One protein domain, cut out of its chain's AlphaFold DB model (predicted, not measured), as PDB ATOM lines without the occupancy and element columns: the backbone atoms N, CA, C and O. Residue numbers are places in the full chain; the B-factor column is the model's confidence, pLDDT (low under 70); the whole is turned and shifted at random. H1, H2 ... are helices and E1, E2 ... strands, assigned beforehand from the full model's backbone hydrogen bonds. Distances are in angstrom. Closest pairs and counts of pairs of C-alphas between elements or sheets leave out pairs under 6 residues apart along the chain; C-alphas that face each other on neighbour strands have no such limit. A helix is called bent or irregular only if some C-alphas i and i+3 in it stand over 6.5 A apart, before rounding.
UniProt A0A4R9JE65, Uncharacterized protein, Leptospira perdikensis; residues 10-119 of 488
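AT A GLANCE: This is residues 10 to 119 of the 488 residues of an uncharacterized protein of Leptospira perdikensis (UniProt A0A4R9JE65). H1 runs through the middle, H2 folds back along it, the long bent H5 crosses it, and H4 packs on H2 and H5a. The printed part has 110 residues, mostly helix, with one named strand and five named helices: E1, H1, H2, H3, H4, H5. It is only just compact, close to loose: radius of gyration of the C-alphas 15.4 A, spans 46 by 27 by 26 A.

HOW THE PARTS SIT: H5, residues 86 to 117, assigned as one helix by its hydrogen bonds, is bent: C-alphas 95 and 98 are 7.7 A apart between arms H5a and H5b. H5b, with residues 100 to 108 alone, touches H1, residues 21 to 42; C-alphas 101 and 31 are closest, 5.1 A. H1 and H2, residues 47 to 64, form a hairpin; C-alphas 40 and 50 are closest, 6.2 A. H1, H2, H5a and H5b have every O i to N i+4 pair within hydrogen-bond range.

IN THESE COORDINATES: H1 spans 31.4 A from C-alpha 21 at (235.329, 251.149, 174.449); H5b, 28.1 A, ends at C-alpha 117 (257.314, 253.323, 176.104). E1 is residues 17 to 19, H3 70 to 73, H4 75 to 82.

THE WHOLE: The printed part has no cut; pLDDT is under 70 at residues 13 to 15 and 116 to 119.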
ATOM      1  N   GLU A  10     243.655 255.109 173.540       79.12
ATOM      2  CA  GLU A  10     243.722 256.020 172.398       79.12
ATOM      3  C   GLU A  10     244.239 257.398 172.837       79.12
ATOM      4  O   GLU A  10     243.905 257.901 173.912       79.12
ATOM      5  N   LYS A  11     245.088 258.011 172.003       75.62
ATOM      6  CA  LYS A  11     245.645 259.346 172.241       75.62
ATOM      7  C   LYS A  11     244.721 260.405 171.645       75.62
ATOM      8  O   LYS A  11     244.551 260.459 170.428       75.62
ATOM      9  N   LYS A  12     244.171 261.286 172.480       73.50
ATOM     10  CA  LYS A  12     243.360 262.421 172.020       73.50
ATOM     11  C   LYS A  12     244.213 263.530 171.399       73.50
ATOM     12  O   LYS A  12     245.417 263.628 171.626       73.50
ATOM     13  N   ALA A  13     243.550 264.441 170.681       48.72
ATOM     14  CA  ALA A  13     244.153 265.613 170.034       48.72
ATOM     15  C   ALA A  13     244.925 266.557 170.986       48.72
ATOM     16  O   ALA A  13     245.719 267.368 170.524       48.72
ATOM     17  N   HIS A  14     244.712 266.466 172.305       49.81
ATOM     18  CA  HIS A  14     245.453 267.218 173.332       49.81
ATOM     19  C   HIS A  14     246.622 266.441 173.962       49.81
ATOM     20  O   HIS A  14     247.281 266.943 174.865       49.81
ATOM     21  N   GLY A  15     246.910 265.229 173.484       56.41
ATOM     22  CA  GLY A  15     248.030 264.417 173.958       56.41
ATOM     23  C   GLY A  15     247.730 263.533 175.169       56.41
ATOM     24  O   GLY A  15     248.600 262.758 175.558       56.41
ATOM     25  N   GLU A  16     246.521 263.595 175.726       71.50
ATOM     26  CA  GLU A  16     246.081 262.716 176.813       71.50
ATOM     27  C   GLU A  16     245.635 261.343 176.285       71.50
ATOM     28  O   GLU A  16     244.983 261.245 175.242       71.50
ATOM     29  N   PHE A  17     245.989 260.280 177.016       75.94
ATOM     30  CA  PHE A  17     245.548 258.911 176.736       75.94
ATOM     31  C   PHE A  17     244.266 258.587 177.505       75.94
ATOM     32  O   PHE A  17     244.240 258.682 178.741       75.94
ATOM     33  N   GLU A  18     243.244 258.146 176.779       81.06
ATOM     34  CA  GLU A  18     241.967 257.679 177.319       81.06
ATOM     35  C   GLU A  18     241.688 256.227 176.925       81.06
ATOM     36  O   GLU A  18     242.262 255.710 175.965       81.06
ATOM     37  N   PHE A  19     240.824 255.560 177.692       81.44
ATOM     38  CA  PHE A  19     240.388 254.206 177.371       81.44
ATOM     39  C   PHE A  19     239.485 254.211 176.141       81.44
ATOM     40  O   PHE A  19     238.597 255.047 176.005       81.44
ATOM     41  N   THR A  20     239.696 253.240 175.259       84.00
ATOM     42  CA  THR A  20     238.730 252.928 174.201       84.00
ATOM     43  C   THR A  20     237.540 252.170 174.794       84.00
ATOM     44  O   THR A  20     237.632 251.632 175.897       84.00
ATOM     45  N   ALA A  21     236.454 251.998 174.032       80.31
ATOM     46  CA  ALA A  21     235.329 251.149 174.449       80.31
ATOM     47  C   ALA A  21     235.763 249.714 174.827       80.31
ATOM     48  O   ALA A  21     235.192 249.093 175.724       80.31
ATOM     49  N   TYR A  22     236.811 249.193 174.177       81.38
ATOM     50  CA  TYR A  22     237.409 247.905 174.526       81.38
ATOM     51  C   TYR A  22     238.177 247.965 175.855       81.38
ATOM     52  O   TYR A  22     238.010 247.086 176.698       81.38
ATOM     53  N   GLY A  23     238.981 249.011 176.075       83.69
ATOM     54  CA  GLY A  23     239.703 249.210 177.334       83.69
ATOM     55  C   GLY A  23     238.783 249.472 178.532       83.69
ATOM     56  O   GLY A  23     239.033 248.977 179.635       83.69
ATOM     57  N   GLU A  24     237.673 250.175 178.318       85.62
ATOM     58  CA  GLU A  24     236.610 250.340 179.312       85.62
ATOM     59  C   GLU A  24     235.968 248.993 179.652       85.62
ATOM     60  O   GLU A  24     235.897 248.611 180.818       85.62
ATOM     61  N   PHE A  25     235.583 248.207 178.649       87.31
ATOM     62  CA  PHE A  25     235.033 246.877 178.893       87.31
ATOM     63  C   PHE A  25     236.015 245.967 179.652       87.31
ATOM     64  O   PHE A  25     235.632 245.303 180.618       87.31
ATOM     65  N   LEU A  26     237.293 245.976 179.265       86.94
ATOM     66  CA  LEU A  26     238.338 245.178 179.902       86.94
ATOM     67  C   LEU A  26     238.557 245.589 181.366       86.94
ATOM     68  O   LEU A  26     238.668 244.737 182.249       86.94
ATOM     69  N   SER A  27     238.546 246.891 181.658       88.06
ATOM     70  CA  SER A  27     238.649 247.381 183.036       88.06
ATOM     71  C   SER A  27     237.433 246.994 183.887       88.06
ATOM     72  O   SER A  27     237.610 246.565 185.029       88.06
ATOM     73  N   TYR A  28     236.217 247.014 183.330       89.00
ATOM     74  CA  TYR A  28     235.023 246.482 184.001       89.00
ATOM     75  C   TYR A  28     235.125 244.973 184.250       89.00
ATOM     76  O   TYR A  28     234.787 244.505 185.339       89.00
ATOM     77  N   PHE A  29     235.621 244.210 183.277       90.12
ATOM     78  CA  PHE A  29     235.826 242.768 183.397       90.12
ATOM     79  C   PHE A  29     236.770 242.432 184.563       90.12
ATOM     80  O   PHE A  29     236.414 241.672 185.468       90.12
ATOM     81  N   HIS A  30     237.950 243.053 184.606       88.50
ATOM     82  CA  HIS A  30     238.912 242.813 185.682       88.50
ATOM     83  C   HIS A  30     238.423 243.328 187.042       88.50
ATOM     84  O   HIS A  30     238.645 242.659 188.054       88.50
ATOM     85  N   ALA A  31     237.690 244.446 187.080       90.00
ATOM     86  CA  ALA A  31     237.112 244.964 188.316       90.00
ATOM     87  C   ALA A  31     236.133 243.971 188.966       90.00
ATOM     88  O   ALA A  31     236.212 243.736 190.173       90.00
ATOM     89  N   HIS A  32     235.261 243.331 188.182       89.88
ATOM     90  CA  HIS A  32     234.336 242.316 188.698       89.88
ATOM     91  C   HIS A  32     235.077 241.105 189.279       89.88
ATOM     92  O   HIS A  32     234.771 240.679 190.395       89.88
ATOM     93  N   ILE A  33     236.106 240.595 188.590       89.94
ATOM     94  CA  ILE A  33     236.924 239.476 189.090       89.94
ATOM     95  C   ILE A  33     237.600 239.837 190.416       89.94
ATOM     96  O   ILE A  33     237.567 239.046 191.364       89.94
ATOM     97  N   ASP A  34     238.194 241.026 190.513       87.00
ATOM     98  CA  ASP A  34     238.892 241.462 191.721       87.00
ATOM     99  C   ASP A  34     237.940 241.668 192.903       87.00
ATOM    100  O   ASP A  34     238.266 241.299 194.036       87.00
ATOM    101  N   ILE A  35     236.737 242.188 192.659       90.50
ATOM    102  CA  ILE A  35     235.707 242.330 193.695       90.50
ATOM    103  C   ILE A  35     235.242 240.965 194.184       90.50
ATOM    104  O   ILE A  35     235.140 240.754 195.393       90.50
ATOM    105  N   PHE A  36     235.013 240.017 193.279       90.38
ATOM    106  CA  PHE A  36     234.633 238.656 193.637       90.38
ATOM    107  C   PHE A  36     235.728 237.955 194.449       90.38
ATOM    108  O   PHE A  36     235.439 237.376 195.496       90.38
ATOM    109  N   LYS A  37     237.002 238.101 194.066       88.12
ATOM    110  CA  LYS A  37     238.137 237.618 194.872       88.12
ATOM    111  C   LYS A  37     238.164 238.259 196.262       88.12
ATOM    112  O   LYS A  37     238.372 237.556 197.251       88.12
ATOM    113  N   LYS A  38     237.946 239.576 196.369       87.12
ATOM    114  CA  LYS A  38     237.889 240.286 197.661       87.12
ATOM    115  C   LYS A  38     236.726 239.809 198.530       87.12
ATOM    116  O   LYS A  38     236.932 239.593 199.724       87.12
ATOM    117  N   LEU A  39     235.555 239.571 197.944       87.38
ATOM    118  CA  LEU A  39     234.383 239.038 198.639       87.38
ATOM    119  C   LEU A  39     234.659 237.638 199.210       87.38
ATOM    120  O   LEU A  39     234.400 237.384 200.387       87.38
ATOM    121  N   LEU A  40     235.254 236.744 198.413       86.56
ATOM    122  CA  LEU A  40     235.620 235.395 198.859       86.56
ATOM    123  C   LEU A  40     236.712 235.416 199.946       86.56
ATOM    124  O   LEU A  40     236.643 234.657 200.916       86.56
ATOM    125  N   LYS A  41     237.689 236.330 199.844       86.06
ATOM    126  CA  LYS A  41     238.710 236.549 200.886       86.06
ATOM    127  C   LYS A  41     238.103 237.098 202.182       86.06
ATOM    128  O   LYS A  41     238.441 236.616 203.261       86.06
ATOM    129  N   ALA A  42     237.167 238.048 202.099       84.75
ATOM    130  CA  ALA A  42     236.453 238.591 203.261       84.75
ATOM    131  C   ALA A  42     235.640 237.512 204.003       84.75
ATOM    132  O   ALA A  42     235.505 237.553 205.226       84.75
ATOM    133  N   ARG A  43     235.179 236.490 203.273       82.25
ATOM    134  CA  ARG A  43     234.510 235.290 203.800       82.25
ATOM    135  C   ARG A  43     235.461 234.251 204.414       82.25
ATOM    136  O   ARG A  43     234.988 233.210 204.865       82.25
ATOM    137  N   LYS A  44     236.774 234.514 204.461       84.00
ATOM    138  CA  LYS A  44     237.818 233.587 204.944       84.00
ATOM    139  C   LYS A  44     237.842 232.248 204.191       84.00
ATOM    140  O   LYS A  44     238.121 231.207 204.783       84.00
ATOM    141  N   MET A  45     237.537 232.270 202.895       81.38
ATOM    142  CA  MET A  45     237.700 231.100 202.037       81.38
ATOM    143  C   MET A  45     239.192 230.786 201.839       81.38
ATOM    144  O   MET A  45     240.032 231.686 201.819       81.38
ATOM    145  N   GLU A  46     239.524 229.503 201.710       83.06
ATOM    146  CA  GLU A  46     240.895 229.039 201.478       83.06
ATOM    147  C   GLU A  46     241.456 229.591 200.150       83.06
ATOM    148  O   GLU A  46     240.746 229.519 199.144       83.06
ATOM    149  N   PRO A  47     242.710 230.091 200.098       79.81
ATOM    150  CA  PRO A  47     243.271 230.735 198.905       79.81
ATOM    151  C   PRO A  47     243.152 229.908 197.616       79.81
ATOM    152  O   PRO A  47     242.736 230.443 196.594       79.81
ATOM    153  N   GLY A  48     243.399 228.593 197.681       82.81
ATOM    154  CA  GLY A  48     243.278 227.710 196.512       82.81
ATOM    155  C   GLY A  48     241.848 227.603 195.967       82.81
ATOM    156  O   GLY A  48     241.644 227.548 194.758       82.81
ATOM    157  N   LYS A  49     240.834 227.661 196.841       82.31
ATOM    158  CA  LYS A  49     239.420 227.664 196.430       82.31
ATOM    159  C   LYS A  49     238.986 229.018 195.879       82.31
ATOM    160  O   LYS A  49     238.167 229.069 194.968       82.31
ATOM    161  N   VAL A  50     239.548 230.114 196.399       82.00
ATOM    162  CA  VAL A  50     239.315 231.464 195.858       82.00
ATOM    163  C   VAL A  50     239.783 231.544 194.406       82.00
ATOM    164  O   VAL A  50     239.075 232.100 193.570       82.00
ATOM    165  N   GLU A  51     240.946 230.972 194.093       85.56
ATOM    166  CA  GLU A  51     241.468 230.927 192.724       85.56
ATOM    167  C   GLU A  51     240.640 230.029 191.804       85.56
ATOM    168  O   GLU A  51     240.348 230.424 190.675       85.56
ATOM    169  N   GLU A  52     240.202 228.861 192.282       86.69
ATOM    170  CA  GLU A  52     239.352 227.952 191.509       86.69
ATOM    171  C   GLU A  52     238.011 228.605 191.134       86.69
ATOM    172  O   GLU A  52     237.626 228.612 189.962       86.69
ATOM    173  N   VAL A  53     237.336 229.231 192.104       85.62
ATOM    174  CA  VAL A  53     236.074 229.952 191.870       85.62
ATOM    175  C   VAL A  53     236.305 231.172 190.974       85.62
ATOM    176  O   VAL A  53     235.527 231.414 190.053       85.62
ATOM    177  N   ALA A  54     237.402 231.912 191.161       85.50
ATOM    178  CA  ALA A  54     237.749 233.029 190.283       85.50
ATOM    179  C   ALA A  54     238.003 232.576 188.835       85.50
ATOM    180  O   ALA A  54     237.603 233.274 187.904       85.50
ATOM    181  N   LYS A  55     238.615 231.403 188.627       88.25
ATOM    182  CA  LYS A  55     238.825 230.819 187.295       88.25
ATOM    183  C   LYS A  55     237.504 230.414 186.640       88.25
ATOM    184  O   LYS A  55     237.311 230.682 185.456       88.25
ATOM    185  N   GLN A  56     236.588 229.814 187.401       87.62
ATOM    186  CA  GLN A  56     235.245 229.477 186.917       87.62
ATOM    187  C   GLN A  56     234.462 230.733 186.517       87.62
ATOM    188  O   GLN A  56     233.893 230.781 185.428       87.62
ATOM    189  N   ILE A  57     234.507 231.779 187.346       88.69
ATOM    190  CA  ILE A  57     233.861 233.062 187.055       88.69
ATOM    191  C   ILE A  57     234.488 233.734 185.827       88.69
ATOM    192  O   ILE A  57     233.746 234.175 184.953       88.69
ATOM    193  N   LYS A  58     235.825 233.747 185.703       88.50
ATOM    194  CA  LYS A  58     236.534 234.267 184.518       88.50
ATOM    195  C   LYS A  58     236.063 233.552 183.248       88.50
ATOM    196  O   LYS A  58     235.652 234.211 182.301       88.50
ATOM    197  N   SER A  59     236.036 232.216 183.256       88.06
ATOM    198  CA  SER A  59     235.559 231.412 182.120       88.06
ATOM    199  C   SER A  59     234.097 231.696 181.772       88.06
ATOM    200  O   SER A  59     233.745 231.740 180.595       88.06
ATOM    201  N   TYR A  60     233.245 231.889 182.780       89.38
ATOM    202  CA  TYR A  60     231.843 232.227 182.567       89.38
ATOM    203  C   TYR A  60     231.681 233.619 181.948       89.38
ATOM    204  O   TYR A  60     230.916 233.775 180.999       89.38
ATOM    205  N   MET A  61     232.416 234.614 182.453       87.25
ATOM    206  CA  MET A  61     232.380 235.981 181.934       87.25
ATOM    207  C   MET A  61     232.838 236.034 180.476       87.25
ATOM    208  O   MET A  61     232.153 236.641 179.665       87.25
ATOM    209  N   THR A  62     233.933 235.355 180.116       87.25
ATOM    210  CA  THR A  62     234.435 235.338 178.730       87.25
ATOM    211  C   THR A  62     233.419 234.756 177.742       87.25
ATOM    212  O   THR A  62     233.303 235.260 176.633       87.25
ATOM    213  N   GLY A  63     232.662 233.726 178.136       84.50
ATOM    214  CA  GLY A  63     231.677 233.091 177.250       84.50
ATOM    215  C   GLY A  63     230.311 233.780 177.190       84.50
ATOM    216  O   GLY A  63     229.590 233.599 176.214       84.50
ATOM    217  N   ASN A  64     229.926 234.538 178.224       86.00
ATOM    218  CA  ASN A  64     228.548 235.031 178.372       86.00
ATOM    219  C   ASN A  64     228.426 236.558 178.435       86.00
ATOM    220  O   ASN A  64     227.323 237.071 178.285       86.00
ATOM    221  N   ILE A  65     229.523 237.290 178.653       86.81
ATOM    222  CA  ILE A  65     229.495 238.746 178.797       86.81
ATOM    223  C   ILE A  65     230.236 239.398 177.639       86.81
ATOM    224  O   ILE A  65     231.445 239.254 177.491       86.81
ATOM    225  N   LYS A  66     229.481 240.154 176.844       82.12
ATOM    226  CA  LYS A  66     229.939 240.903 175.668       82.12
ATOM    227  C   LYS A  66     229.809 242.423 175.845       82.12
ATOM    228  O   LYS A  66     230.414 243.173 175.089       82.12
ATOM    229  N   LYS A  67     229.016 242.890 176.819       83.69
ATOM    230  CA  LYS A  67     228.804 244.317 177.135       83.69
ATOM    231  C   LYS A  67     228.839 244.564 178.642       83.69
ATOM    232  O   LYS A  67     228.570 243.658 179.424       83.69
ATOM    233  N   THR A  68     229.125 245.798 179.051       81.19
ATOM    234  CA  THR A  68     229.192 246.197 180.468       81.19
ATOM    235  C   THR A  68     227.876 245.968 181.216       81.19
ATOM    236  O   THR A  68     227.888 245.499 182.351       81.19
ATOM    237  N   ASP A  69     226.733 246.213 180.579       81.81
ATOM    238  CA  ASP A  69     225.423 246.078 181.234       81.81
ATOM    239  C   ASP A  69     225.091 244.619 181.595       81.81
ATOM    240  O   ASP A  69     224.446 244.340 182.608       81.81
ATOM    241  N   GLN A  70     225.628 243.667 180.826       85.88
ATOM    242  CA  GLN A  70     225.398 242.236 181.027       85.88
ATOM    243  C   GLN A  70     226.024 241.719 182.335       85.88
ATOM    244  O   GLN A  70     225.590 240.695 182.860       85.88
ATOM    245  N   PHE A  71     226.980 242.434 182.943       85.00
ATOM    246  CA  PHE A  71     227.485 242.065 184.273       85.00
ATOM    247  C   PHE A  71     226.376 242.033 185.333       85.00
ATOM    248  O   PHE A  71     226.381 241.159 186.204       85.00
ATOM    249  N   PHE A  72     225.397 242.935 185.238       83.75
ATOM    250  CA  PHE A  72     224.277 242.996 186.176       83.75
ATOM    251  C   PHE A  72     223.188 241.971 185.852       83.75
ATOM    252  O   PHE A  72     222.618 241.378 186.770       83.75
ATOM    253  N   GLU A  73     222.939 241.704 184.569       87.81
ATOM    254  CA  GLU A  73     221.983 240.679 184.122       87.81
ATOM    255  C   GLU A  73     222.393 239.279 184.603       87.81
ATOM    256  O   GLU A  73     221.560 238.479 185.033       87.81
ATOM    257  N   HIS A  74     223.701 239.012 184.624       90.44
ATOM    258  CA  HIS A  74     224.278 237.740 185.050       90.44
ATOM    259  C   HIS A  74     224.588 237.659 186.558       90.44
ATOM    260  O   HIS A  74     225.112 236.649 187.040       90.44
ATOM    261  N   LEU A  75     224.208 238.673 187.343       88.19
ATOM    262  CA  LEU A  75     224.429 238.711 188.791       88.19
ATOM    263  C   LEU A  75     223.862 237.501 189.564       88.19
ATOM    264  O   LEU A  75     224.557 237.013 190.463       88.19
ATOM    265  N   PRO A  76     222.669 236.955 189.239       89.44
ATOM    266  CA  PRO A  76     222.168 235.736 189.883       89.44
ATOM    267  C   PRO A  76     223.095 234.527 189.678       89.44
ATOM    268  O   PRO A  76     223.280 233.705 190.582       89.44
ATOM    269  N   GLN A  77     223.727 234.431 188.506       90.25
ATOM    270  CA  GLN A  77     224.656 233.349 188.206       90.25
ATOM    271  C   GLN A  77     225.981 233.532 188.954       90.25
ATOM    272  O   GLN A  77     226.514 232.565 189.499       90.25
ATOM    273  N   PHE A  78     226.485 234.768 189.062       91.38
ATOM    274  CA  PHE A  78     227.653 235.068 189.898       91.38
ATOM    275  C   PHE A  78     227.408 234.734 191.364       91.38
ATOM    276  O   PHE A  78     228.237 234.077 191.984       91.38
ATOM    277  N   ALA A  79     226.246 235.100 191.901       89.50
ATOM    278  CA  ALA A  79     225.836 234.748 193.255       89.50
ATOM    279  C   ALA A  79     225.853 233.226 193.491       89.50
ATOM    280  O   ALA A  79     226.390 232.752 194.495       89.50
ATOM    281  N   THR A  80     225.360 232.459 192.514       91.25
ATOM    282  CA  THR A  80     225.382 230.990 192.543       91.25
ATOM    283  C   THR A  80     226.810 230.439 192.551       91.25
ATOM    284  O   THR A  80     227.134 229.614 193.403       91.25
ATOM    285  N   MET A  81     227.683 230.920 191.658       87.50
ATOM    286  CA  MET A  81     229.088 230.485 191.582       87.50
ATOM    287  C   MET A  81     229.895 230.866 192.831       87.50
ATOM    288  O   MET A  81     230.762 230.115 193.268       87.50
ATOM    289  N   LEU A  82     229.590 232.016 193.435       87.19
ATOM    290  CA  LEU A  82     230.227 232.495 194.663       87.19
ATOM    291  C   LEU A  82     229.702 231.790 195.921       87.19
ATOM    292  O   LEU A  82     230.334 231.880 196.973       87.19
ATOM    293  N   GLY A  83     228.550 231.118 195.837       85.62
ATOM    294  CA  GLY A  83     227.864 230.539 196.994       85.62
ATOM    295  C   GLY A  83     227.348 231.596 197.976       85.62
ATOM    296  O   GLY A  83     227.298 231.352 199.182       85.62
ATOM    297  N   VAL A  84     227.001 232.788 197.478       87.75
ATOM    298  CA  VAL A  84     226.594 233.961 198.270       87.75
ATOM    299  C   VAL A  84     225.214 234.440 197.804       87.75
ATOM    300  O   VAL A  84     224.943 234.405 196.606       87.75
ATOM    301  N   PRO A  85     224.320 234.917 198.694       89.00
ATOM    302  CA  PRO A  85     223.043 235.487 198.272       89.00
ATOM    303  C   PRO A  85     223.228 236.679 197.324       89.00
ATOM    304  O   PRO A  85     224.056 237.555 197.573       89.00
ATOM    305  N   GLN A  86     222.400 236.768 196.280       87.44
ATOM    306  CA  GLN A  86     222.482 237.833 195.270       87.44
ATOM    307  C   GLN A  86     222.463 239.244 195.877       87.44
ATOM    308  O   GLN A  86     223.237 240.103 195.458       87.44
ATOM    309  N   ASN A  87     221.637 239.471 196.903       88.44
ATOM    310  CA  ASN A  87     221.550 240.762 197.593       88.44
ATOM    311  C   ASN A  87     222.879 241.173 198.238       88.44
ATOM    312  O   ASN A  87     223.211 242.353 198.277       88.44
ATOM    313  N   GLU A  88     223.651 240.205 198.730       87.31
ATOM    314  CA  GLU A  88     224.933 240.468 199.372       87.31
ATOM    315  C   GLU A  88     226.031 240.739 198.338       87.31
ATOM    316  O   GLU A  88     226.819 241.665 198.519       87.31
ATOM    317  N   VAL A  89     226.037 240.009 197.216       86.75
ATOM    318  CA  VAL A  89     226.935 240.304 196.086       86.75
ATOM    319  C   VAL A  89     226.648 241.699 195.525       86.75
ATOM    320  O   VAL A  89     227.573 242.483 195.328       86.75
ATOM    321  N   SER A  90     225.369 242.040 195.340       88.00
ATOM    322  CA  SER A  90     224.932 243.360 194.872       88.00
ATOM    323  C   SER A  90     225.347 244.481 195.829       88.00
ATOM    324  O   SER A  90     225.943 245.468 195.400       88.00
ATOM    325  N   ALA A  91     225.114 244.316 197.135       88.81
ATOM    326  CA  ALA A  91     225.524 245.297 198.139       88.81
ATOM    327  C   ALA A  91     227.051 245.486 198.176       88.81
ATOM    328  O   ALA A  91     227.541 246.611 198.312       88.81
ATOM    329  N   TYR A  92     227.807 244.396 198.015       87.94
ATOM    330  CA  TYR A  92     229.264 244.442 198.020       87.94
ATOM    331  C   TYR A  92     229.823 245.116 196.761       87.94
ATOM    332  O   TYR A  92     230.745 245.927 196.873       87.94
ATOM    333  N   LEU A  93     229.235 244.848 195.590       88.31
ATOM    334  CA  LEU A  93     229.539 245.552 194.341       88.31
ATOM    335  C   LEU A  93     229.249 247.048 194.480       88.31
ATOM    336  O   LEU A  93     230.164 247.845 194.333       88.31
ATOM    337  N   ASN A  94     228.039 247.442 194.878       87.94
ATOM    338  CA  ASN A  94     227.671 248.859 194.995       87.94
ATOM    339  C   ASN A  94     228.593 249.657 195.934       87.94
ATOM    340  O   ASN A  94     228.815 250.844 195.719       87.94
ATOM    341  N   THR A  95     229.151 249.007 196.959       89.62
ATOM    342  CA  THR A  95     230.048 249.653 197.928       89.62
ATOM    343  C   THR A  95     231.497 249.741 197.433       89.62
ATOM    344  O   THR A  95     232.168 250.733 197.695       89.62
ATOM    345  N   ASN A  96     232.003 248.715 196.738       88.75
ATOM    346  CA  ASN A  96     233.438 248.579 196.444       88.75
ATOM    347  C   ASN A  96     233.785 248.760 194.957       88.75
ATOM    348  O   ASN A  96     234.964 248.860 194.621       88.75
ATOM    349  N   PHE A  97     232.790 248.775 194.061       88.38
ATOM    350  CA  PHE A  97     233.018 248.702 192.619       88.38
ATOM    351  C   PHE A  97     233.815 249.884 192.089       88.38
ATOM    352  O   PHE A  97     234.834 249.669 191.448       88.38
ATOM    353  N   ILE A  98     233.425 251.111 192.433       89.81
ATOM    354  CA  ILE A  98     234.108 252.321 191.956       89.81
ATOM    355  C   ILE A  98     235.569 252.368 192.424       89.81
ATOM    356  O   ILE A  98     236.463 252.666 191.636       89.81
ATOM    357  N   GLU A  99     235.842 252.016 193.683       90.44
ATOM    358  CA  GLU A  99     237.212 252.007 194.210       90.44
ATOM    359  C   GLU A  99     238.088 250.963 193.500       90.44
ATOM    360  O   GLU A  99     239.249 251.225 193.181       90.44
ATOM    361  N   VAL A 100     237.545 249.766 193.254       87.69
ATOM    362  CA  VAL A 100     238.278 248.709 192.548       87.69
ATOM    363  C   VAL A 100     238.455 249.049 191.077       87.69
ATOM    364  O   VAL A 100     239.556 248.872 190.563       87.69
ATOM    365  N   LEU A 101     237.421 249.579 190.426       87.38
ATOM    366  CA  LEU A 101     237.469 249.989 189.030       87.38
ATOM    367  C   LEU A 101     238.559 251.037 188.807       87.38
ATOM    368  O   LEU A 101     239.394 250.835 187.935       87.38
ATOM    369  N   ASN A 102     238.630 252.076 189.645       88.12
ATOM    370  CA  ASN A 102     239.670 253.102 189.538       88.12
ATOM    371  C   ASN A 102     241.079 252.501 189.661       88.12
ATOM    372  O   ASN A 102     241.953 252.800 188.855       88.12
ATOM    373  N   LYS A 103     241.293 251.584 190.613       86.38
ATOM    374  CA  LYS A 103     242.587 250.895 190.781       86.38
ATOM    375  C   LYS A 103     242.948 250.016 189.583       86.38
ATOM    376  O   LYS A 103     244.115 249.935 189.212       86.38
ATOM    377  N   VAL A 104     241.967 249.327 189.005       87.00
ATOM    378  CA  VAL A 104     242.158 248.495 187.809       87.00
ATOM    379  C   VAL A 104     242.460 249.372 186.598       87.00
ATOM    380  O   VAL A 104     243.389 249.071 185.859       87.00
ATOM    381  N   GLN A 105     241.738 250.479 186.427       86.75
ATOM    382  CA  GLN A 105     241.970 251.452 185.365       86.75
ATOM    383  C   GLN A 105     243.356 252.097 185.475       86.75
ATOM    384  O   GLN A 105     244.074 252.152 184.484       86.75
ATOM    385  N   GLU A 106     243.796 252.516 186.662       86.62
ATOM    386  CA  GLU A 106     245.152 253.050 186.856       86.62
ATOM    387  C   GLU A 106     246.232 252.029 186.479       86.62
ATOM    388  O   GLU A 106     247.171 252.362 185.757       86.62
ATOM    389  N   LYS A 107     246.081 250.770 186.912       84.06
ATOM    390  CA  LYS A 107     247.022 249.691 186.575       84.06
ATOM    391  C   LYS A 107     247.041 249.375 185.084       84.06
ATOM    392  O   LYS A 107     248.119 249.266 184.512       84.06
ATOM    393  N   LEU A 108     245.868 249.247 184.469       83.31
ATOM    394  CA  LEU A 108     245.734 248.950 183.044       83.31
ATOM    395  C   LEU A 108     246.329 250.089 182.207       83.31
ATOM    396  O   LEU A 108     247.078 249.842 181.270       83.31
ATOM    397  N   LYS A 109     246.077 251.344 182.598       83.62
ATOM    398  CA  LYS A 109     246.662 252.519 181.947       83.62
ATOM    399  C   LYS A 109     248.184 252.541 182.084       83.62
ATOM    400  O   LYS A 109     248.864 252.790 181.098       83.62
ATOM    401  N   ALA A 110     248.719 252.270 183.275       82.62
ATOM    402  CA  ALA A 110     250.162 252.222 183.503       82.62
ATOM    403  C   ALA A 110     250.840 251.104 182.693       82.62
ATOM    404  O   ALA A 110     251.874 251.345 182.083       82.62
ATOM    405  N   GLN A 111     250.236 249.914 182.638       81.25
ATOM    406  CA  GLN A 111     250.751 248.783 181.865       81.25
ATOM    407  C   GLN A 111     250.763 249.077 180.361       81.25
ATOM    408  O   GLN A 111     251.749 248.799 179.688       81.25
ATOM    409  N   GLU A 112     249.688 249.649 179.822       79.81
ATOM    410  CA  GLU A 112     249.619 249.986 178.398       79.81
ATOM    411  C   GLU A 112     250.565 251.137 178.029       79.81
ATOM    412  O   GLU A 112     251.168 251.115 176.959       79.81
ATOM    413  N   LEU A 113     250.764 252.112 178.924       79.25
ATOM    414  CA  LEU A 113     251.769 253.162 178.739       79.25
ATOM    415  C   LEU A 113     253.201 252.611 178.782       79.25
ATOM    416  O   LEU A 113     254.011 253.006 177.949       79.25
ATOM    417  N   ASP A 114     253.501 251.668 179.675       77.12
ATOM    418  CA  ASP A 114     254.809 251.002 179.734       77.12
ATOM    419  C   ASP A 114     255.068 250.139 178.485       77.12
ATOM    420  O   ASP A 114     256.158 250.172 177.917       77.12
ATOM    421  N   LYS A 115     254.038 249.446 177.972       72.81
ATOM    422  CA  LYS A 115     254.097 248.750 176.673       72.81
ATOM    423  C   LYS A 115     254.368 249.718 175.516       72.81
ATOM    424  O   LYS A 115     255.077 249.345 174.587       72.81
ATOM    425  N   LEU A 116     253.808 250.931 175.551       66.44
ATOM    426  CA  LEU A 116     254.040 251.979 174.549       66.44
ATOM    427  C   LEU A 116     255.453 252.577 174.645       66.44
ATOM    428  O   LEU A 116     256.058 252.859 173.614       66.44
ATOM    429  N   GLU A 117     255.980 252.760 175.856       65.44
ATOM    430  CA  GLU A 117     257.314 253.323 176.104       65.44
ATOM    431  C   GLU A 117     258.436 252.316 175.800       65.44
ATOM    432  O   GLU A 117     259.465 252.682 175.234       65.44
ATOM    433  N   ASN A 118     258.205 251.032 176.092       61.44
ATOM    434  CA  ASN A 118     259.148 249.935 175.860       61.44
ATOM    435  C   ASN A 118     258.892 249.169 174.548       61.44
ATOM    436  O   ASN A 118     259.511 248.123 174.313       61.44
ATOM    437  N   ALA A 119     257.991 249.656 173.688       55.34
ATOM    438  CA  ALA A 119     257.731 249.035 172.396       55.34
ATOM    439  C   ALA A 119     259.022 249.022 171.551       55.34
ATOM    440  O   ALA A 119     259.689 250.056 171.429       55.34
TER     441      ALA A 119